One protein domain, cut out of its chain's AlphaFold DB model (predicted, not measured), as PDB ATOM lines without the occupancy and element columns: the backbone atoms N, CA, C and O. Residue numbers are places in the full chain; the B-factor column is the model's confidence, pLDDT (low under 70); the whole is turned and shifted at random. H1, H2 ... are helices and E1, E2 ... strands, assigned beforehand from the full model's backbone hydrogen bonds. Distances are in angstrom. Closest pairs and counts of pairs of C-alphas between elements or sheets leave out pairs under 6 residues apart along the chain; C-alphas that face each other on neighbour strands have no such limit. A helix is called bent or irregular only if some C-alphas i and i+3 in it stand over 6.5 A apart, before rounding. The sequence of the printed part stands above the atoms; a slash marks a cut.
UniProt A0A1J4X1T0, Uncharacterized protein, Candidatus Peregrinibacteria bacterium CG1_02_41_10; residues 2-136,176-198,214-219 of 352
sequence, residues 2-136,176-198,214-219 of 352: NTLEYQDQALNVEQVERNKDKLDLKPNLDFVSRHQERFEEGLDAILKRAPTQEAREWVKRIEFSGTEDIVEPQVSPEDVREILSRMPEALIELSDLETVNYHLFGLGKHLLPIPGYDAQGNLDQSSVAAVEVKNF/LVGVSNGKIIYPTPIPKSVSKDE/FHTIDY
ATOM      1  N   ASN A   2     140.177 134.660  58.417       30.12
ATOM      2  CA  ASN A   2     141.144 133.568  58.500       30.12
ATOM      3  C   ASN A   2     140.413 132.227  58.388       30.12
ATOM      4  O   ASN A   2     139.333 132.047  58.934       30.12
ATOM      5  N   THR A   3     141.048 131.268  57.727       28.22
ATOM      6  CA  THR A   3     140.575 129.904  57.440       28.22
ATOM      7  C   THR A   3     140.136 129.096  58.676       28.22
ATOM      8  O   THR A   3     139.456 128.087  58.525       28.22
ATOM      9  N   LEU A   4     140.490 129.555  59.882       25.50
ATOM     10  CA  LEU A   4     140.064 129.009  61.176       25.50
ATOM     11  C   LEU A   4     138.591 129.324  61.509       25.50
ATOM     12  O   LEU A   4     137.896 128.447  62.002       25.50
ATOM     13  N   GLU A   5     138.070 130.505  61.150       38.22
ATOM     14  CA  GLU A   5     136.659 130.879  61.405       38.22
ATOM     15  C   GLU A   5     135.676 130.051  60.551       38.22
ATOM     16  O   GLU A   5     134.556 129.762  60.966       38.22
ATOM     17  N   TYR A   6     136.108 129.619  59.361       33.94
ATOM     18  CA  TYR A   6     135.295 128.817  58.440       33.94
ATOM     19  C   TYR A   6     135.204 127.336  58.839       33.94
ATOM     20  O   TYR A   6     134.204 126.682  58.541       33.94
ATOM     21  N   GLN A   7     136.236 126.791  59.494       34.00
ATOM     22  CA  GLN A   7     136.228 125.402  59.963       34.00
ATOM     23  C   GLN A   7     135.325 125.226  61.189       34.00
ATOM     24  O   GLN A   7     134.567 124.256  61.226       34.00
ATOM     25  N   ASP A   8     135.313 126.197  62.108       48.91
ATOM     26  CA  ASP A   8     134.381 126.213  63.245       48.91
ATOM     27  C   ASP A   8     132.921 126.354  62.785       48.91
ATOM     28  O   ASP A   8     132.036 125.665  63.293       48.91
ATOM     29  N   GLN A   9     132.643 127.163  61.754       46.78
ATOM     30  CA  GLN A   9     131.295 127.257  61.180       46.78
ATOM     31  C   GLN A   9     130.839 125.961  60.492       46.78
ATOM     32  O   GLN A   9     129.681 125.575  60.637       46.78
ATOM     33  N   ALA A  10     131.719 125.268  59.762       47.25
ATOM     34  CA  ALA A  10     131.360 124.029  59.069       47.25
ATOM     35  C   ALA A  10     131.072 122.869  60.041       47.25
ATOM     36  O   ALA A  10     130.102 122.136  59.842       47.25
ATOM     37  N   LEU A  11     131.871 122.735  61.108       48.47
ATOM     38  CA  LEU A  11     131.644 121.760  62.182       48.47
ATOM     39  C   LEU A  11     130.333 122.033  62.932       48.47
ATOM     40  O   LEU A  11     129.554 121.104  63.153       48.47
ATOM     41  N   ASN A  12     130.043 123.305  63.227       53.12
ATOM     42  CA  ASN A  12     128.774 123.711  63.831       53.12
ATOM     43  C   ASN A  12     127.578 123.369  62.930       53.12
ATOM     44  O   ASN A  12     126.600 122.803  63.407       53.12
ATOM     45  N   VAL A  13     127.657 123.633  61.620       51.44
ATOM     46  CA  VAL A  13     126.584 123.282  60.669       51.44
ATOM     47  C   VAL A  13     126.369 121.768  60.599       51.44
ATOM     48  O   VAL A  13     125.226 121.315  60.575       51.44
ATOM     49  N   GLU A  14     127.435 120.965  60.608       55.16
ATOM     50  CA  GLU A  14     127.316 119.504  60.574       55.16
ATOM     51  C   GLU A  14     126.686 118.939  61.859       55.16
ATOM     52  O   GLU A  14     125.827 118.057  61.795       55.16
ATOM     53  N   GLN A  15     127.059 119.460  63.032       56.00
ATOM     54  CA  GLN A  15     126.440 119.083  64.308       56.00
ATOM     55  C   GLN A  15     124.971 119.522  64.389       56.00
ATOM     56  O   GLN A  15     124.112 118.729  64.786       56.00
ATOM     57  N   VAL A  16     124.665 120.741  63.942       50.50
ATOM     58  CA  VAL A  16     123.299 121.262  63.814       50.50
ATOM     59  C   VAL A  16     122.468 120.372  62.884       50.50
ATOM     60  O   VAL A  16     121.345 120.015  63.226       50.50
ATOM     61  N   GLU A  17     123.017 119.918  61.752       53.72
ATOM     62  CA  GLU A  17     122.352 118.974  60.841       53.72
ATOM     63  C   GLU A  17     122.129 117.581  61.460       53.72
ATOM     64  O   GLU A  17     121.150 116.906  61.140       53.72
ATOM     65  N   ARG A  18     122.988 117.117  62.369       56.34
ATOM     66  CA  ARG A  18     122.759 115.844  63.081       56.34
ATOM     67  C   ARG A  18     121.665 115.961  64.144       56.34
ATOM     68  O   ARG A  18     120.922 115.007  64.354       56.34
ATOM     69  N   ASN A  19     121.541 117.124  64.783       50.59
ATOM     70  CA  ASN A  19     120.571 117.390  65.852       50.59
ATOM     71  C   ASN A  19     119.284 118.085  65.371       50.59
ATOM     72  O   ASN A  19     118.405 118.395  66.168       50.59
ATOM     73  N   LYS A  20     119.141 118.289  64.064       49.91
ATOM     74  CA  LYS A  20     118.133 119.149  63.434       49.91
ATOM     75  C   LYS A  20     116.666 118.814  63.701       49.91
ATOM     76  O   LYS A  20     115.817 119.684  63.549       49.91
ATOM     77  N   ASP A  21     116.350 117.570  64.045       49.38
ATOM     78  CA  ASP A  21     114.977 117.171  64.378       49.38
ATOM     79  C   ASP A  21     114.614 117.536  65.832       49.38
ATOM     80  O   ASP A  21     113.436 117.656  66.144       49.38
ATOM     81  N   LYS A  22     115.608 117.808  66.697       50.97
ATOM     82  CA  LYS A  22     115.403 118.395  68.037       50.97
ATOM     83  C   LYS A  22     115.047 119.885  67.981       50.97
ATOM     84  O   LYS A  22     114.578 120.432  68.967       50.97
ATOM     85  N   LEU A  23     115.288 120.528  66.838       52.69
ATOM     86  CA  LEU A  23     115.032 121.949  66.604       52.69
ATOM     87  C   LEU A  23     113.711 122.185  65.855       52.69
ATOM     88  O   LEU A  23     113.434 123.315  65.463       52.69
ATOM     89  N   ASP A  24     112.914 121.134  65.603       59.31
ATOM     90  CA  ASP A  24     111.630 121.279  64.913       59.31
ATOM     91  C   ASP A  24     110.632 122.024  65.809       59.31
ATOM     92  O   ASP A  24     110.149 121.485  66.805       59.31
ATOM     93  N   LEU A  25     110.329 123.275  65.463       64.88
ATOM     94  CA  LEU A  25     109.411 124.114  66.239       64.88
ATOM     95  C   LEU A  25     107.950 123.813  65.955       64.88
ATOM     96  O   LEU A  25     107.081 124.204  66.737       64.88
ATOM     97  N   LYS A  26     107.655 123.167  64.822       64.75
ATOM     98  CA  LYS A  26     106.279 122.967  64.381       64.75
ATOM     99  C   LYS A  26     105.445 122.208  65.424       64.75
ATOM    100  O   LYS A  26     104.363 122.697  65.730       64.75
ATOM    101  N   PRO A  27     105.922 121.111  66.047       64.19
ATOM    102  CA  PRO A  27     105.185 120.449  67.124       64.19
ATOM    103  C   PRO A  27     104.880 121.364  68.318       64.19
ATOM    104  O   PRO A  27     103.768 121.313  68.841       64.19
ATOM    105  N   ASN A  28     105.821 122.226  68.718       69.44
ATOM    106  CA  ASN A  28     105.631 123.158  69.835       69.44
ATOM    107  C   ASN A  28     104.621 124.260  69.485       69.44
ATOM    108  O   ASN A  28     103.731 124.557  70.276       69.44
ATOM    109  N   LEU A  29     104.702 124.829  68.279       69.69
ATOM    110  CA  LEU A  29     103.753 125.840  67.805       69.69
ATOM    111  C   LEU A  29     102.353 125.256  67.585       69.69
ATOM    112  O   LEU A  29     101.369 125.874  67.981       69.69
ATOM    113  N   ASP A  30     102.251 124.047  67.027       66.81
ATOM    114  CA  ASP A  30     100.987 123.319  66.883       66.81
ATOM    115  C   ASP A  30     100.410 122.943  68.265       66.81
ATOM    116  O   ASP A  30      99.192 122.872  68.448       66.81
ATOM    117  N   PHE A  31     101.260 122.699  69.269       70.25
ATOM    118  CA  PHE A  31     100.828 122.504  70.652       70.25
ATOM    119  C   PHE A  31     100.271 123.799  71.252       70.25
ATOM    120  O   PHE A  31      99.140 123.788  71.734       70.25
ATOM    121  N   VAL A  32     101.004 124.913  71.166       73.19
ATOM    122  CA  VAL A  32     100.544 126.223  71.657       73.19
ATOM    123  C   VAL A  32      99.244 126.639  70.972       73.19
ATOM    124  O   VAL A  32      98.303 127.020  71.658       73.19
ATOM    125  N   SER A  33      99.153 126.503  69.647       76.50
ATOM    126  CA  SER A  33      97.949 126.841  68.875       76.50
ATOM    127  C   SER A  33      96.726 126.042  69.354       76.50
ATOM    128  O   SER A  33      95.661 126.607  69.596       76.50
ATOM    129  N   ARG A  34      96.882 124.735  69.618       74.31
ATOM    130  CA  ARG A  34      95.802 123.891  70.167       74.31
ATOM    131  C   ARG A  34      95.393 124.247  71.601       74.31
ATOM    132  O   ARG A  34      94.270 123.936  71.987       74.31
ATOM    133  N   HIS A  35      96.275 124.873  72.379       72.44
ATOM    134  CA  HIS A  35      96.071 125.164  73.806       72.44
ATOM    135  C   HIS A  35      96.105 126.668  74.112       72.44
ATOM    136  O   HIS A  35      96.352 127.061  75.254       72.44
ATOM    137  N   GLN A  36      95.849 127.506  73.105       79.44
ATOM    138  CA  GLN A  36      96.063 128.951  73.152       79.44
ATOM    139  C   GLN A  36      95.408 129.609  74.373       79.44
ATOM    140  O   GLN A  36      96.082 130.315  75.117       79.44
ATOM    141  N   GLU A  37      94.131 129.304  74.630       78.00
ATOM    142  CA  GLU A  37      93.369 129.849  75.763       78.00
ATOM    143  C   GLU A  37      94.099 129.640  77.097       78.00
ATOM    144  O   GLU A  37      94.140 130.532  77.941       78.00
ATOM    145  N   ARG A  38      94.725 128.474  77.298       73.44
ATOM    146  CA  ARG A  38      95.395 128.162  78.563       73.44
ATOM    147  C   ARG A  38      96.669 128.976  78.756       73.44
ATOM    148  O   ARG A  38      96.914 129.469  79.853       73.44
ATOM    149  N   PHE A  39      97.465 129.112  77.703       79.19
ATOM    150  CA  PHE A  39      98.657 129.951  77.745       79.19
ATOM    151  C   PHE A  39      98.293 131.427  77.943       79.19
ATOM    152  O   PHE A  39      98.975 132.134  78.681       79.19
ATOM    153  N   GLU A  40      97.205 131.887  77.321       82.62
ATOM    154  CA  GLU A  40      96.695 133.248  77.501       82.62
ATOM    155  C   GLU A  40      96.234 133.500  78.934       82.62
ATOM    156  O   GLU A  40      96.580 134.528  79.505       82.62
ATOM    157  N   GLU A  41      95.534 132.551  79.557       80.12
ATOM    158  CA  GLU A  41      95.193 132.643  80.979       80.12
ATOM    159  C   GLU A  41      96.425 132.728  81.882       80.12
ATOM    160  O   GLU A  41      96.412 133.467  82.869       80.12
ATOM    161  N   GLY A  42      97.473 131.965  81.561       80.62
ATOM    162  CA  GLY A  42      98.757 132.014  82.253       80.62
ATOM    163  C   GLY A  42      99.413 133.385  82.150       80.62
ATOM    164  O   GLY A  42      99.751 133.994  83.166       80.62
ATOM    165  N   LEU A  43      99.519 133.912  80.930       86.69
ATOM    166  CA  LEU A  43     100.032 135.257  80.682       86.69
ATOM    167  C   LEU A  43      99.202 136.313  81.425       86.69
ATOM    168  O   LEU A  43      99.760 137.149  82.132       86.69
ATOM    169  N   ASP A  44      97.877 136.242  81.348       84.88
ATOM    170  CA  ASP A  44      96.971 137.114  82.094       84.88
ATOM    171  C   ASP A  44      97.215 137.043  83.606       84.88
ATOM    172  O   ASP A  44      97.158 138.061  84.301       84.88
ATOM    173  N   ALA A  45      97.451 135.843  84.138       83.25
ATOM    174  CA  ALA A  45      97.735 135.640  85.550       83.25
ATOM    175  C   ALA A  45      99.060 136.290  85.955       83.25
ATOM    176  O   ALA A  45      99.103 136.913  87.015       83.25
ATOM    177  N   ILE A  46     100.102 136.205  85.119       88.69
ATOM    178  CA  ILE A  46     101.353 136.950  85.307       88.69
ATOM    179  C   ILE A  46     101.044 138.448  85.311       88.69
ATOM    180  O   ILE A  46     101.318 139.119  86.303       88.69
ATOM    181  N   LEU A  47     100.399 138.965  84.259       90.69
ATOM    182  CA  LEU A  47     100.139 140.395  84.056       90.69
ATOM    183  C   LEU A  47      99.263 141.036  85.148       90.69
ATOM    184  O   LEU A  47      99.409 142.227  85.439       90.69
ATOM    185  N   LYS A  48      98.402 140.252  85.806       88.81
ATOM    186  CA  LYS A  48      97.589 140.688  86.957       88.81
ATOM    187  C   LYS A  48      98.382 140.827  88.258       88.81
ATOM    188  O   LYS A  48      97.885 141.465  89.188       88.81
ATOM    189  N   ARG A  49      99.586 140.253  88.363       89.12
ATOM    190  CA  ARG A  49     100.436 140.410  89.554       89.12
ATOM    191  C   ARG A  49     100.894 141.857  89.670       89.12
ATOM    192  O   ARG A  49     101.239 142.502  88.681       89.12
ATOM    193  N   ALA A  50     100.906 142.367  90.898       89.88
ATOM    194  CA  ALA A  50     101.443 143.689  91.168       89.88
ATOM    195  C   ALA A  50     102.982 143.639  91.093       89.88
ATOM    196  O   ALA A  50     103.582 142.858  91.832       89.88
ATOM    197  N   PRO A  51     103.631 144.462  90.251       90.56
ATOM    198  CA  PRO A  51     105.087 144.488  90.174       90.56
ATOM    199  C   PRO A  51     105.670 145.118  91.444       90.56
ATOM    200  O   PRO A  51     105.231 146.210  91.843       90.56
ATOM    201  N   THR A  52     106.656 144.452  92.058       88.56
ATOM    202  CA  THR A  52     107.366 144.949  93.251       88.56
ATOM    203  C   THR A  52     108.226 146.166  92.913       88.56
ATOM    204  O   THR A  52     108.480 146.465  91.741       88.56
ATOM    205  N   GLN A  53     108.661 146.921  93.924       89.94
ATOM    206  CA  GLN A  53     109.520 148.081  93.680       89.94
ATOM    207  C   GLN A  53     110.875 147.641  93.114       89.94
ATOM    208  O   GLN A  53     111.343 148.202  92.125       89.94
ATOM    209  N   GLU A  54     111.444 146.592  93.695       88.69
ATOM    210  CA  GLU A  54     112.708 145.978  93.308       88.69
ATOM    211  C   GLU A  54     112.658 145.525  91.846       88.69
ATOM    212  O   GLU A  54     113.561 145.836  91.072       88.69
ATOM    213  N   ALA A  55     111.560 144.883  91.434       91.06
ATOM    214  CA  ALA A  55     111.357 144.453  90.057       91.06
ATOM    215  C   ALA A  55     111.293 145.634  89.082       91.06
ATOM    216  O   ALA A  55     111.935 145.620  88.033       91.06
ATOM    217  N   ARG A  56     110.558 146.697  89.437       91.62
ATOM    218  CA  ARG A  56     110.460 147.910  88.605       91.62
ATOM    219  C   ARG A  56     111.804 148.612  88.451       91.62
ATOM    220  O   ARG A  56     112.081 149.163  87.390       91.62
ATOM    221  N   GLU A  57     112.604 148.662  89.510       92.81
ATOM    222  CA  GLU A  57     113.938 149.263  89.471       92.81
ATOM    223  C   GLU A  57     114.918 148.392  88.689       92.81
ATOM    224  O   GLU A  57     115.691 148.912  87.887       92.81
ATOM    225  N   TRP A  58     114.850 147.072  88.862       94.44
ATOM    226  CA  TRP A  58     115.674 146.129  88.123       94.44
ATOM    227  C   TRP A  58     115.398 146.167  86.620       94.44
ATOM    228  O   TRP A  58     116.336 146.399  85.862       94.44
ATOM    229  N   VAL A  59     114.135 146.078  86.188       95.00
ATOM    230  CA  VAL A  59     113.773 146.106  84.760       95.00
ATOM    231  C   VAL A  59     114.226 147.392  84.061       95.00
ATOM    232  O   VAL A  59     114.603 147.353  82.895       95.00
ATOM    233  N   LYS A  60     114.253 148.535  84.759       94.25
ATOM    234  CA  LYS A  60     114.766 149.801  84.197       94.25
ATOM    235  C   LYS A  60     116.258 149.766  83.860       94.25
ATOM    236  O   LYS A  60     116.704 150.606  83.085       94.25
ATOM    237  N   ARG A  61     117.022 148.864  84.482       94.56
ATOM    238  CA  ARG A  61     118.461 148.696  84.240       94.56
ATOM    239  C   ARG A  61     118.754 147.746  83.085       94.56
ATOM    240  O   ARG A  61     119.877 147.761  82.599       94.56
ATOM    241  N   ILE A  62     117.774 146.945  82.664       96.19
ATOM    242  CA  ILE A  62     117.927 146.037  81.531       96.19
ATOM    243  C   ILE A  62     117.987 146.873  80.254       96.19
ATOM    244  O   ILE A  62     117.078 147.657  79.960       96.19
ATOM    245  N   GLU A  63     119.062 146.701  79.496       95.69
ATOM    246  CA  GLU A  63     119.225 147.333  78.195       95.69
ATOM    247  C   GLU A  63     118.435 146.570  77.128       95.69
ATOM    248  O   GLU A  63     118.386 145.341  77.119       95.69
ATOM    249  N   PHE A  64     117.820 147.307  76.207       92.56
ATOM    250  CA  PHE A  64     117.142 146.741  75.049       92.56
ATOM    251  C   PHE A  64     117.810 147.300  73.804       92.56
ATOM    252  O   PHE A  64     117.782 148.510  73.586       92.56
ATOM    253  N   SER A  65     118.413 146.423  73.012       87.75
ATOM    254  CA  SER A  65     119.170 146.780  71.809       87.75
ATOM    255  C   SER A  65     118.585 146.096  70.575       87.75
ATOM    256  O   SER A  65     117.930 145.063  70.693       87.75
ATOM    257  N   GLY A  66     118.769 146.696  69.396       78.56
ATOM    258  CA  GLY A  66     118.263 146.172  68.121       78.56
ATOM    259  C   GLY A  66     116.750 146.163  67.962       78.56
ATOM    260  O   GLY A  66     116.212 145.370  67.198       78.56
ATOM    261  N   THR A  67     116.041 147.023  68.690       83.81
ATOM    262  CA  THR A  67     114.570 147.096  68.661       83.81
ATOM    263  C   THR A  67     114.000 147.425  67.276       83.81
ATOM    264  O   THR A  67     112.854 147.110  66.976       83.81
ATOM    265  N   GLU A  68     114.804 148.036  66.409       77.69
ATOM    266  CA  GLU A  68     114.496 148.316  65.009       77.69
ATOM    267  C   GLU A  68     114.495 147.067  64.110       77.69
ATOM    268  O   GLU A  68     113.934 147.113  63.014       77.69
ATOM    269  N   ASP A  69     115.105 145.967  64.564       72.62
ATOM    270  CA  ASP A  69     115.195 144.694  63.840       72.62
ATOM    271  C   ASP A  69     114.037 143.736  64.184       72.62
ATOM    272  O   ASP A  69     113.983 142.618  63.667       72.62
ATOM    273  N   ILE A  70     113.096 144.160  65.035       73.81
ATOM    274  CA  ILE A  70     111.928 143.365  65.427       73.81
ATOM    275  C   ILE A  70     111.053 143.082  64.203       73.81
ATOM    276  O   ILE A  70     110.616 143.994  63.499       73.81
ATOM    277  N   VAL A  71     110.756 141.799  63.974       68.44
ATOM    278  CA  VAL A  71     109.870 141.352  62.893       68.44
ATOM    279  C   VAL A  71     108.645 140.680  63.494       68.44
ATOM    280  O   VAL A  71     108.760 139.652  64.155       68.44
ATOM    281  N   GLU A  72     107.461 141.240  63.238       61.72
ATOM    282  CA  GLU A  72     106.210 140.656  63.719       61.72
ATOM    283  C   GLU A  72     105.949 139.251  63.137       61.72
ATOM    284  O   GLU A  72     106.222 139.004  61.953       61.72
ATOM    285  N   PRO A  73     105.351 138.338  63.923       64.69
ATOM    286  CA  PRO A  73     104.955 138.502  65.323       64.69
ATOM    287  C   PRO A  73     106.143 138.221  66.250       64.69
ATOM    288  O   PRO A  73     106.614 137.086  66.335       64.69
ATOM    289  N   GLN A  74     106.628 139.263  66.933       76.38
ATOM    290  CA  GLN A  74     107.687 139.155  67.924       76.38
ATOM    291  C   GLN A  74     107.345 139.925  69.201       76.38
ATOM    292  O   GLN A  74     106.780 141.011  69.122       76.38
ATOM    293  N   VAL A  75     107.681 139.365  70.366       85.06
ATOM    294  CA  VAL A  75     107.459 140.007  71.674       85.06
ATOM    295  C   VAL A  75     108.219 141.328  71.760       85.06
ATOM    296  O   VAL A  75     109.440 141.377  71.582       85.06
ATOM    297  N   SER A  76     107.495 142.417  72.005       87.56
ATOM    298  CA  SER A  76     108.065 143.763  71.990       87.56
ATOM    299  C   SER A  76     108.893 144.048  73.252       87.56
ATOM    300  O   SER A  76     108.746 143.364  74.273       87.56
ATOM    301  N   PRO A  77     109.757 145.078  73.235       91.88
ATOM    302  CA  PRO A  77     110.466 145.532  74.425       91.88
ATOM    303  C   PRO A  77     109.505 145.891  75.569       91.88
ATOM    304  O   PRO A  77     109.832 145.689  76.742       91.88
ATOM    305  N   GLU A  78     108.328 146.427  75.247       92.69
ATOM    306  CA  GLU A  78     107.274 146.762  76.200       92.69
ATOM    307  C   GLU A  78     106.681 145.504  76.844       92.69
ATOM    308  O   GLU A  78     106.591 145.449  78.072       92.69
ATOM    309  N   ASP A  79     106.364 144.476  76.047       92.19
ATOM    310  CA  ASP A  79     105.852 143.190  76.550       92.19
ATOM    311  C   ASP A  79     106.853 142.540  77.510       92.19
ATOM    312  O   ASP A  79     106.501 142.112  78.612       92.19
ATOM    313  N   VAL A  80     108.130 142.518  77.115       93.56
ATOM    314  CA  VAL A  80     109.205 141.939  77.925       93.56
ATOM    315  C   VAL A  80     109.357 142.690  79.246       93.56
ATOM    316  O   VAL A  80     109.422 142.059  80.300       93.56
ATOM    317  N   ARG A  81     109.369 144.031  79.237       95.19
ATOM    318  CA  ARG A  81     109.429 144.827  80.480       95.19
ATOM    319  C   ARG A  81     108.257 144.528  81.395       95.19
ATOM    320  O   ARG A  81     108.440 144.375  82.604       95.19
ATOM    321  N   GLU A  82     107.062 144.472  80.822       94.94
ATOM    322  CA  GLU A  82     105.839 144.266  81.579       94.94
ATOM    323  C   GLU A  82     105.863 142.907  82.291       94.94
ATOM    324  O   GLU A  82     105.601 142.841  83.495       94.94
ATOM    325  N   ILE A  83     106.278 141.851  81.590       94.31
ATOM    326  CA  ILE A  83     106.391 140.492  82.131       94.31
ATOM    327  C   ILE A  83     107.516 140.390  83.158       94.31
ATOM    328  O   ILE A  83     107.277 139.943  84.280       94.31
ATOM    329  N   LEU A  84     108.724 140.853  82.820       94.88
ATOM    330  CA  LEU A  84     109.879 140.774  83.717       94.88
ATOM    331  C   LEU A  84     109.649 141.548  85.020       94.88
ATOM    332  O   LEU A  84     110.079 141.111  86.084       94.88
ATOM    333  N   SER A  85     108.889 142.648  84.981       95.06
ATOM    334  CA  SER A  85     108.565 143.427  86.186       95.06
ATOM    335  C   SER A  85     107.652 142.689  87.177       95.06
ATOM    336  O   SER A  85     107.462 143.153  88.300       95.06
ATOM    337  N   ARG A  86     107.084 141.549  86.771       94.38
ATOM    338  CA  ARG A  86     106.160 140.713  87.555       94.38
ATOM    339  C   ARG A  86     106.746 139.361  87.934       94.38
ATOM    340  O   ARG A  86     106.034 138.529  88.502       94.38
ATOM    341  N   MET A  87     108.020 139.144  87.619       93.94
ATOM    342  CA  MET A  87     108.728 137.950  88.050       93.94
ATOM    343  C   MET A  87     108.900 137.943  89.577       93.94
ATOM    344  O   MET A  87     108.960 139.006  90.204       93.94
ATOM    345  N   PRO A  88     108.959 136.754  90.195       91.81
ATOM    346  CA  PRO A  88     109.264 136.605  91.612       91.81
ATOM    347  C   PRO A  88     110.509 137.372  92.073       91.81
ATOM    348  O   PRO A  88     111.549 137.342  91.422       91.81
ATOM    349  N   GLU A  89     110.428 137.993  93.251       91.12
ATOM    350  CA  GLU A  89     111.497 138.829  93.820       91.12
ATOM    351  C   GLU A  89     112.824 138.073  93.968       91.12
ATOM    352  O   GLU A  89     113.857 138.571  93.529       91.12
ATOM    353  N   ALA A  90     112.806 136.847  94.508       92.31
ATOM    354  CA  ALA A  90     114.018 136.035  94.596       92.31
ATOM    355  C   ALA A  90     114.621 135.737  93.218       92.31
ATOM    356  O   ALA A  90     115.833 135.803  93.071       92.31
ATOM    357  N   LEU A  91     113.803 135.447  92.204       94.06
ATOM    358  CA  LEU A  91     114.313 135.161  90.860       94.06
ATOM    359  C   LEU A  91     114.937 136.404  90.221       94.06
ATOM    360  O   LEU A  91     115.967 136.299  89.567       94.06
ATOM    361  N   ILE A  92     114.361 137.580  90.465       93.38
ATOM    362  CA  ILE A  92     114.926 138.860  90.030       93.38
ATOM    363  C   ILE A  92     116.271 139.131  90.706       93.38
ATOM    364  O   ILE A  92     117.225 139.504  90.032       93.38
ATOM    365  N   GLU A  93     116.375 138.932  92.023       92.19
ATOM    366  CA  GLU A  93     117.643 139.124  92.741       92.19
ATOM    367  C   GLU A  93     118.728 138.127  92.319       92.19
ATOM    368  O   GLU A  93     119.918 138.426  92.420       92.19
ATOM    369  N   LEU A  94     118.325 136.943  91.863       92.75
ATOM    370  CA  LEU A  94     119.235 135.920  91.369       92.75
ATOM    371  C   LEU A  94     119.525 136.036  89.871       92.75
ATOM    372  O   LEU A  94     120.412 135.341  89.395       92.75
ATOM    373  N   SER A  95     118.798 136.853  89.118       93.62
ATOM    374  CA  SER A  95     119.022 136.991  87.682       93.62
ATOM    375  C   SER A  95     120.222 137.893  87.414       93.62
ATOM    376  O   SER A  95     120.292 139.018  87.910       93.62
ATOM    377  N   ASP A  96     121.138 137.418  86.570       92.25
ATOM    378  CA  ASP A  96     122.256 138.214  86.054       92.25
ATOM    379  C   ASP A  96     121.924 138.868  84.696       92.25
ATOM    380  O   ASP A  96     122.818 139.310  83.977       92.25
ATOM    381  N   LEU A  97     120.635 138.937  84.332       94.56
ATOM    382  CA  LEU A  97     120.173 139.559  83.093       94.56
ATOM    383  C   LEU A  97     120.532 141.050  83.055       94.56
ATOM    384  O   LEU A  97     120.089 141.847  83.883       94.56
ATOM    385  N   GLU A  98     121.280 141.420  82.024       94.50
ATOM    386  CA  GLU A  98     121.726 142.782  81.738       94.50
ATOM    387  C   GLU A  98     121.074 143.322  80.455       94.50
ATOM    388  O   GLU A  98     120.776 144.514  80.369       94.50
ATOM    389  N   THR A  99     120.822 142.468  79.455       92.00
ATOM    390  CA  THR A  99     120.382 142.917  78.124       92.00
ATOM    391  C   THR A  99     119.381 141.965  77.470       92.00
ATOM    392  O   THR A  99     119.529 140.746  77.526       92.00
ATOM    393  N   VAL A 100     118.397 142.520  76.764       90.56
ATOM    394  CA  VAL A 100     117.581 141.799  75.778       90.56
ATOM    395  C   VAL A 100     117.935 142.340  74.399       90.56
ATOM    396  O   VAL A 100     117.678 143.506  74.088       90.56
ATOM    397  N   ASN A 101     118.577 141.504  73.591       84.81
ATOM    398  CA  ASN A 101     119.162 141.909  72.324       84.81
ATOM    399  C   ASN A 101     118.352 141.351  71.150       84.81
ATOM    400  O   ASN A 101     118.323 140.145  70.912       84.81
ATOM    401  N   TYR A 102     117.711 142.259  70.424       78.25
ATOM    402  CA  TYR A 102     116.903 141.986  69.238       78.25
ATOM    403  C   TYR A 102     117.695 142.111  67.944       78.25
ATOM    404  O   TYR A 102     117.187 141.731  66.887       78.25
ATOM    405  N   HIS A 103     118.934 142.615  67.999       69.25
ATOM    406  CA  HIS A 103     119.773 142.573  66.823       69.25
ATOM    407  C   HIS A 103     119.929 141.119  66.412       69.25
ATOM    408  O   HIS A 103     120.335 140.259  67.199       69.25
ATOM    409  N   LEU A 104     119.734 140.872  65.124       57.06
ATOM    410  CA  LEU A 104     120.297 139.708  64.457       57.06
ATOM    411  C   LEU A 104     121.827 139.906  64.387       57.06
ATOM    412  O   LEU A 104     122.402 140.191  63.341       57.06
ATOM    413  N   PHE A 105     122.474 139.877  65.557       50.28
ATOM    414  CA  PHE A 105     123.912 139.936  65.811       50.28
ATOM    415  C   PHE A 105     124.732 140.965  65.018       50.28
ATOM    416  O   PHE A 105     125.895 140.707  64.745       50.28
ATOM    417  N   GLY A 106     124.198 142.128  64.627       42.19
ATOM    418  CA  GLY A 106     125.001 143.200  64.008       42.19
ATOM    419  C   GLY A 106     125.792 142.802  62.744       42.19
ATOM    420  O   GLY A 106     126.685 143.530  62.319       42.19
ATOM    421  N   LEU A 107     125.476 141.656  62.130       40.81
ATOM    422  CA  LEU A 107     126.239 141.031  61.041       40.81
ATOM    423  C   LEU A 107     125.437 140.971  59.725       40.81
ATOM    424  O   LEU A 107     125.829 140.315  58.760       40.81
ATOM    425  N   GLY A 108     124.323 141.708  59.669       45.22
ATOM    426  CA  GLY A 108     123.419 141.797  58.524       45.22
ATOM    427  C   GLY A 108     122.134 140.993  58.723       45.22
ATOM    428  O   GLY A 108     122.085 140.053  59.509       45.22
ATOM    429  N   LYS A 109     121.088 141.347  57.963       49.22
ATOM    430  CA  LYS A 109     119.705 140.805  58.009       49.22
ATOM    431  C   LYS A 109     119.572 139.302  57.698       49.22
ATOM    432  O   LYS A 109     118.496 138.821  57.348       49.22
ATOM    433  N   HIS A 110     120.674 138.567  57.726       52.81
ATOM    434  CA  HIS A 110     120.780 137.206  57.246       52.81
ATOM    435  C   HIS A 110     121.470 136.277  58.234       52.81
ATOM    436  O   HIS A 110     121.759 135.180  57.795       52.81
ATOM    437  N   LEU A 111     121.740 136.637  59.496       52.84
ATOM    438  CA  LEU A 111     122.274 135.697  60.496       52.84
ATOM    439  C   LEU A 111     121.237 135.346  61.569       52.84
ATOM    440  O   LEU A 111     120.473 136.207  61.985       52.84
ATOM    441  N   LEU A 112     121.234 134.092  62.021       54.84
ATOM    442  CA  LEU A 112     120.419 133.570  63.120       54.84
ATOM    443  C   LEU A 112     121.332 133.124  64.273       54.84
ATOM    444  O   LEU A 112     122.323 132.438  63.991       54.84
ATOM    445  N   PRO A 113     120.999 133.449  65.538       57.94
ATOM    446  CA  PRO A 113     121.616 132.794  66.679       57.94
ATOM    447  C   PRO A 113     121.308 131.302  66.646       57.94
ATOM    448  O   PRO A 113     120.165 130.900  66.415       57.94
ATOM    449  N   ILE A 114     122.318 130.492  66.921       58.88
ATOM    450  CA  ILE A 114     122.152 129.075  67.220       58.88
ATOM    451  C   ILE A 114     122.920 128.750  68.499       58.88
ATOM    452  O   ILE A 114     123.965 129.360  68.754       58.88
ATOM    453  N   PRO A 115     122.436 127.800  69.307       56.84
ATOM    454  CA  PRO A 115     123.209 127.352  70.446       56.84
ATOM    455  C   PRO A 115     124.400 126.545  69.933       56.84
ATOM    456  O   PRO A 115     124.334 125.877  68.892       56.84
ATOM    457  N   GLY A 116     125.495 126.612  70.670       59.59
ATOM    458  CA  GLY A 116     126.621 125.725  70.484       59.59
ATOM    459  C   GLY A 116     126.234 124.297  70.844       59.59
ATOM    460  O   GLY A 116     125.267 124.039  71.566       59.59
ATOM    461  N   TYR A 117     127.014 123.355  70.334       59.09
ATOM    462  CA  TYR A 117     126.988 121.982  70.806       59.09
ATOM    463  C   TYR A 117     128.369 121.630  71.340       59.09
ATOM    464  O   TYR A 117     129.384 121.998  70.745       59.09
ATOM    465  N   ASP A 118     128.415 120.915  72.461       62.44
ATOM    466  CA  ASP A 118     129.677 120.384  72.966       62.44
ATOM    467  C   ASP A 118     130.224 119.276  72.037       62.44
ATOM    468  O   ASP A 118     129.587 118.840  71.069       62.44
ATOM    469  N   ALA A 119     131.434 118.788  72.322       60.06
ATOM    470  CA  ALA A 119     132.063 117.725  71.531       60.06
ATOM    471  C   ALA A 119     131.255 116.408  71.524       60.06
ATOM    472  O   ALA A 119     131.480 115.544  70.676       60.06
ATOM    473  N   GLN A 120     130.316 116.254  72.459       53.56
ATOM    474  CA  GLN A 120     129.432 115.106  72.621       53.56
ATOM    475  C   GLN A 120     128.072 115.321  71.931       53.56
ATOM    476  O   GLN A 120     127.274 114.387  71.850       53.56
ATOM    477  N   GLY A 121     127.826 116.510  71.369       52.53
ATOM    478  CA  GLY A 121     126.598 116.859  70.664       52.53
ATOM    479  C   GLY A 121     125.438 117.249  71.582       52.53
ATOM    480  O   GLY A 121     124.293 117.255  71.112       52.53
ATOM    481  N   ASN A 122     125.704 117.555  72.856       56.38
ATOM    482  CA  ASN A 122     124.716 118.129  73.769       56.38
ATOM    483  C   ASN A 122     124.606 119.634  73.539       56.38
ATOM    484  O   ASN A 122     125.565 120.274  73.116       56.38
ATOM    485  N   LEU A 123     123.427 120.183  73.823       56.66
ATOM    486  CA  LEU A 123     123.182 121.614  73.728       56.66
ATOM    487  C   LEU A 123     124.063 122.356  74.744       56.66
ATOM    488  O   LEU A 123     123.945 122.123  75.946       56.66
ATOM    489  N   ASP A 124     124.923 123.244  74.261       64.62
ATOM    490  CA  ASP A 124     125.673 124.193  75.079       64.62
ATOM    491  C   ASP A 124     125.189 125.603  74.751       64.62
ATOM    492  O   ASP A 124     125.761 126.313  73.929       64.62
ATOM    493  N   GLN A 125     124.096 126.001  75.395       58.53
ATOM    494  CA  GLN A 125     123.501 127.326  75.221       58.53
ATOM    495  C   GLN A 125     124.386 128.461  75.781       58.53
ATOM    496  O   GLN A 125     124.191 129.616  75.414       58.53
ATOM    497  N   SER A 126     125.397 128.151  76.610       57.28
ATOM    498  CA  SER A 126     126.375 129.153  77.064       57.28
ATOM    499  C   SER A 126     127.329 129.585  75.942       57.28
ATOM    500  O   SER A 126     127.892 130.682  75.974       57.28
ATOM    501  N   SER A 127     127.462 128.738  74.920       62.31
ATOM    502  CA  SER A 127     128.130 129.032  73.664       62.31
ATOM    503  C   SER A 127     127.081 129.446  72.633       62.31
ATOM    504  O   SER A 127     126.184 128.679  72.302       62.31
ATOM    505  N   VAL A 128     127.166 130.669  72.110       60.09
ATOM    506  CA  VAL A 128     126.247 131.148  71.065       60.09
ATOM    507  C   VAL A 128     127.026 131.322  69.770       60.09
ATOM    508  O   VAL A 128     127.987 132.090  69.718       60.09
ATOM    509  N   ALA A 129     126.609 130.619  68.720       61.59
ATOM    510  CA  ALA A 129     127.131 130.785  67.369       61.59
ATOM    511  C   ALA A 129     126.105 131.502  66.476       61.59
ATOM    512  O   ALA A 129     124.940 131.670  66.835       61.59
ATOM    513  N   ALA A 130     126.540 131.933  65.290       60.69
ATOM    514  CA  ALA A 130     125.677 132.570  64.302       60.69
ATOM    515  C   ALA A 130     125.781 131.853  62.951       60.69
ATOM    516  O   ALA A 130     126.882 131.571  62.470       60.69
ATOM    517  N   VAL A 131     124.634 131.582  62.326       57.72
ATOM    518  CA  VAL A 131     124.543 130.932  61.009       57.72
ATOM    519  C   VAL A 131     123.760 131.809  60.048       57.72
ATOM    520  O   VAL A 131     122.744 132.386  60.419       57.72
ATOM    521  N   GLU A 132     124.201 131.898  58.790       56.22
ATOM    522  CA  GLU A 132     123.415 132.606  57.779       56.22
ATOM    523  C   GLU A 132     122.059 131.907  57.552       56.22
ATOM    524  O   GLU A 132     122.019 130.708  57.305       56.22
ATOM    525  N   VAL A 133     120.948 132.648  57.526       54.72
ATOM    526  CA  VAL A 133     119.574 132.192  57.237       54.72
ATOM    527  C   VAL A 133     119.524 131.298  55.992       54.72
ATOM    528  O   VAL A 133     118.800 130.305  55.960       54.72
ATOM    529  N   LYS A 134     120.300 131.625  54.949       53.38
ATOM    530  CA  LYS A 134     120.381 130.824  53.711       53.38
ATOM    531  C   LYS A 134     121.114 129.483  53.892       53.38
ATOM    532  O   LYS A 134     120.848 128.563  53.128       53.38
ATOM    533  N   ASN A 135     121.998 129.381  54.883       53.06
ATOM    534  CA  ASN A 135     122.762 128.178  55.228       53.06
ATOM    535  C   ASN A 135     122.079 127.370  56.343       53.06
ATOM    536  O   ASN A 135     122.591 126.332  56.751       53.06
ATOM    537  N   PHE A 136     120.946 127.851  56.855       53.19
ATOM    538  CA  PHE A 136     120.220 127.199  57.926       53.19
ATOM    539  C   PHE A 136     119.497 125.931  57.422       53.19
ATOM    540  O   PHE A 136     118.871 125.982  56.356       53.19
ATOM    541  N   LEU A 176     116.108 127.649  66.189       52.59
ATOM    542  CA  LEU A 176     116.208 127.822  67.629       52.59
ATOM    543  C   LEU A 176     115.554 129.156  68.002       52.59
ATOM    544  O   LEU A 176     115.887 130.193  67.421       52.59
ATOM    545  N   VAL A 177     114.620 129.130  68.946       57.94
ATOM    546  CA  VAL A 177     113.920 130.334  69.398       57.94
ATOM    547  C   VAL A 177     114.416 130.675  70.782       57.94
ATOM    548  O   VAL A 177     114.128 129.936  71.711       57.94
ATOM    549  N   GLY A 178     115.131 131.795  70.894       60.09
ATOM    550  CA  GLY A 178     115.703 132.229  72.164       60.09
ATOM    551  C   GLY A 178     117.033 131.554  72.465       60.09
ATOM    552  O   GLY A 178     117.155 130.339  72.374       60.09
ATOM    553  N   VAL A 179     118.034 132.353  72.819       68.50
ATOM    554  CA  VAL A 179     119.253 131.878  73.484       68.50
ATOM    555  C   VAL A 179     119.558 132.824  74.630       68.50
ATOM    556  O   VAL A 179     119.378 134.036  74.486       68.50
ATOM    557  N   SER A 180     120.085 132.290  75.720       76.19
ATOM    558  CA  SER A 180     120.664 133.049  76.812       76.19
ATOM    559  C   SER A 180     122.111 132.638  77.028       76.19
ATOM    560  O   SER A 180     122.439 131.459  77.009       76.19
ATOM    561  N   ASN A 181     122.991 133.607  77.280       75.25
ATOM    562  CA  ASN A 181     124.354 133.333  77.757       75.25
ATOM    563  C   ASN A 181     124.509 133.603  79.267       75.25
ATOM    564  O   ASN A 181     125.620 133.799  79.762       75.25
ATOM    565  N   GLY A 182     123.388 133.704  79.985       81.00
ATOM    566  CA  GLY A 182     123.340 134.039  81.408       81.00
ATOM    567  C   GLY A 182     123.185 135.525  81.710       81.00
ATOM    568  O   GLY A 182     122.710 135.869  82.786       81.00
ATOM    569  N   LYS A 183     123.524 136.404  80.761       87.69
ATOM    570  CA  LYS A 183     123.406 137.866  80.912       87.69
ATOM    571  C   LYS A 183     122.598 138.537  79.816       87.69
ATOM    572  O   LYS A 183     122.056 139.619  80.022       87.69
ATOM    573  N   ILE A 184     122.550 137.922  78.642       85.44
ATOM    574  CA  ILE A 184     121.887 138.458  77.461       85.44
ATOM    575  C   ILE A 184     120.901 137.421  76.959       85.44
ATOM    576  O   ILE A 184     121.298 136.281  76.728       85.44
ATOM    577  N   ILE A 185     119.652 137.838  76.759       86.38
ATOM    578  CA  ILE A 185     118.632 137.050  76.062       86.38
ATOM    579  C   ILE A 185     118.556 137.535  74.615       86.38
ATOM    580  O   ILE A 185     118.488 138.740  74.367       86.38
ATOM    581  N   TYR A 186     118.526 136.595  73.674       79.19
ATOM    582  CA  TYR A 186     118.408 136.833  72.236       79.19
ATOM    583  C   TYR A 186     117.082 136.270  71.715       79.19
ATOM    584  O   TYR A 186     117.030 135.098  71.334       79.19
ATOM    585  N   PRO A 187     115.987 137.052  71.695       76.88
ATOM    586  CA  PRO A 187     114.723 136.576  71.152       76.88
ATOM    587  C   PRO A 187     114.840 136.370  69.634       76.88
ATOM    588  O   PRO A 187     115.083 137.321  68.890       76.88
ATOM    589  N   THR A 188     114.643 135.141  69.152       72.94
ATOM    590  CA  THR A 188     114.680 134.848  67.709       72.94
ATOM    591  C   THR A 188     113.300 135.078  67.073       72.94
ATOM    592  O   THR A 188     112.309 134.512  67.553       72.94
ATOM    593  N   PRO A 189     113.196 135.842  65.968       68.06
ATOM    594  CA  PRO A 189     111.954 135.948  65.206       68.06
ATOM    595  C   PRO A 189     111.539 134.594  64.613       68.06
ATOM    596  O   PRO A 189     112.373 133.858  64.080       68.06
ATOM    597  N   ILE A 190     110.238 134.287  64.639       71.31
ATOM    598  CA  ILE A 190     109.683 133.095  63.984       71.31
ATOM    599  C   ILE A 190     109.010 133.533  62.678       71.31
ATOM    600  O   ILE A 190     107.999 134.236  62.715       71.31
ATOM    601  N   PRO A 191     109.536 133.150  61.502       63.03
ATOM    602  CA  PRO A 191     108.986 133.597  60.234       63.03
ATOM    603  C   PRO A 191     107.646 132.915  59.938       63.03
ATOM    604  O   PRO A 191     107.428 131.753  60.287       63.03
ATOM    605  N   LYS A 192     106.780 133.600  59.177       64.12
ATOM    606  CA  LYS A 192     105.453 133.094  58.758       64.12
ATOM    607  C   LYS A 192     105.486 131.780  57.963       64.12
ATOM    608  O   LYS A 192     104.459 131.129  57.794       64.12
ATOM    609  N   SER A 193     106.655 131.406  57.443       58.75
ATOM    610  CA  SER A 193     106.891 130.111  56.798       58.75
ATOM    611  C   SER A 193     106.919 128.937  57.783       58.75
ATOM    612  O   SER A 193     106.741 127.804  57.360       58.75
ATOM    613  N   VAL A 194     107.124 129.178  59.082       60.38
ATOM    614  CA  VAL A 194     107.077 128.142  60.128       60.38
ATOM    615  C   VAL A 194     105.656 127.970  60.659       60.38
ATOM    616  O   VAL A 194     105.157 126.850  60.746       60.38
ATOM    617  N   SER A 195     104.988 129.078  60.980       71.44
ATOM    618  CA  SER A 195     103.576 129.101  61.355       71.44
ATOM    619  C   SER A 195     102.919 130.379  60.847       71.44
ATOM    620  O   SER A 195     103.511 131.452  60.884       71.44
ATOM    621  N   LYS A 196     101.677 130.262  60.369       74.75
ATOM    622  CA  LYS A 196     100.838 131.411  59.991       74.75
ATOM    623  C   LYS A 196      99.982 131.914  61.159       74.75
ATOM    624  O   LYS A 196      99.327 132.941  61.018       74.75
ATOM    625  N   ASP A 197      99.967 131.187  62.275       82.19
ATOM    626  CA  ASP A 197      99.246 131.555  63.491       82.19
ATOM    627  C   ASP A 197     100.092 132.546  64.300       82.19
ATOM    628  O   ASP A 197     100.948 132.169  65.103       82.19
ATOM    629  N   GLU A 198      99.882 133.837  64.033       84.12
ATOM    630  CA  GLU A 198     100.653 134.917  64.652       84.12
ATOM    631  C   GLU A 198     100.494 134.952  66.173       84.12
ATOM    632  O   GLU A 198     101.423 135.323  66.895       84.12
ATOM    633  N   PHE A 214     114.957 132.187  83.083       91.75
ATOM    634  CA  PHE A 214     115.428 131.258  84.109       91.75
ATOM    635  C   PHE A 214     116.884 130.842  83.866       91.75
ATOM    636  O   PHE A 214     117.658 130.710  84.817       91.75
ATOM    637  N   HIS A 215     117.305 130.762  82.604       87.31
ATOM    638  CA  HIS A 215     118.702 130.516  82.274       87.31
ATOM    639  C   HIS A 215     119.677 131.591  82.787       87.31
ATOM    640  O   HIS A 215     120.813 131.302  83.171       87.31
ATOM    641  N   THR A 216     119.226 132.844  82.902       89.94
ATOM    642  CA  THR A 216     120.024 133.919  83.533       89.94
ATOM    643  C   THR A 216     120.255 133.721  85.028       89.94
ATOM    644  O   THR A 216     121.122 134.363  85.621       89.94
ATOM    645  N   ILE A 217     119.488 132.828  85.645       90.25
ATOM    646  CA  ILE A 217     119.620 132.454  87.047       90.25
ATOM    647  C   ILE A 217     120.515 131.221  87.148       90.25
ATOM    648  O   ILE A 217     121.441 131.201  87.963       90.25
ATOM    649  N   ASP A 218     120.269 130.195  86.327       82.75
ATOM    650  CA  ASP A 218     120.874 128.876  86.509       82.75
ATOM    651  C   ASP A 218     122.337 128.779  86.047       82.75
ATOM    652  O   ASP A 218     123.124 128.184  86.782       82.75
ATOM    653  N   TYR A 219     122.744 129.361  84.907       77.31
ATOM    654  CA  TYR A 219     124.064 129.079  84.307       77.31
ATOM    655  C   TYR A 219     125.232 129.306  85.264       77.31
ATOM    656  O   TYR A 219     126.056 128.414  85.476       77.31
TER     657      TYR A 219
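Overview. This is residues 2 to 136, 176 to 198 and 214 to 219 of the 352 residues of an uncharacterized protein of Candidatus Peregrinibacteria bacterium CG1_02_41_10 (UniProt A0A1J4X1T0). A small three-stranded sheet, E1, E2 and E5, has the short helices H5, H4, H6 and H7 loosely gathered towards the end where its strands begin, while a bent two-stranded hairpin, E3 and E4, lies on another side with H1 packed on it through residues 8 to 19. H2 and H3 form an arc at the edge, and the first residues, 2 to 7, stick out. The printed part has 164 residues, with seven named helices and five named strands in the order H1 H2 H3 H4 E1 H5 H6 E2 E3 E4 E5 H7; its class is mixed, helices and strands. The larger sheet, in the order E1 E2 E5, is parallel, and the hairpin is antiparallel. The whole is compact, with a radius of gyration of the C-alphas of 17.2 A and spans of 52 by 35 by 32 A.

Along the chain. Find C-alpha 63 at (119.225, 147.333, 78.195), where E1, residues 63 to 65, begins; E2 is residues 99 to 101 and E5 residues 184 to 186. Look next at E3, residues 111 to 117, 17.8 A long, and E4, residues 123 to 132, 19.4 A, which bends by 104 degrees at residue 126. H1, residues 3 to 19, begins at (140.575, 129.904, 57.440) and runs 25.1 A. H2 is residues 26 to 34, 12.0 A, and H3 residues 36 to 47, 16.3 A. The shorter helices are H4, residues 53 to 59, H5, 77 to 84, H6, 89 to 94, and H7, 214 to 219, ending at (124.064, 129.079, 84.307).

Arrangement. Start at E2, the inner strand: N 100 and O 63 of E1 are 2.8 A apart, and N 101 and O 185 of E5 2.9 A. E1, H5, H6 and E2 make a strand-helix-strand unit, two parallel neighbour strands with helices between, its crossover left-handed. H5 only grazes the sheet, with residues 77 to 81. H4 touches H6, closest at the C-alphas of Ala 55 and Ile 92, 6.6 A, at a steep tilt of 43 degrees. With 3 pairs of C-alphas within 8 A each, H5 only just touches H4, closest at Arg 81 and Val 59, 6.2 A, and H3, closest at Ile 83 and Leu 47, 6.5 A; H6 and H7 only just touch, closest at Leu 94 and Ile 217, 5.6 A. H2 is close to H3 but not clearly touching, about perpendicular at 80 degrees. In the hairpin E3 and E4, N 116 and O 127 are 2.7 A apart; the closest C-alphas of H1 and E3, Gln 15 and Tyr 117, are 7.1 A apart. Every O i to N i+4 pair is within hydrogen-bond range in H2 to H7, and 12 of 13 are in H1.

Size, cuts and confidence. The C-alphas farthest apart, Thr 3 and Ala 50, are 53.5 A apart. Residues 137 to 175 and 199 to 213 are not printed; the gaps are 10.5 A and 24.7 A between C-alphas. Of the links printed whole, E1 to H5 is long. Mean pLDDT of the printed part is 71.9, with residues 2 to 30 and 103 to 136 among those under 70.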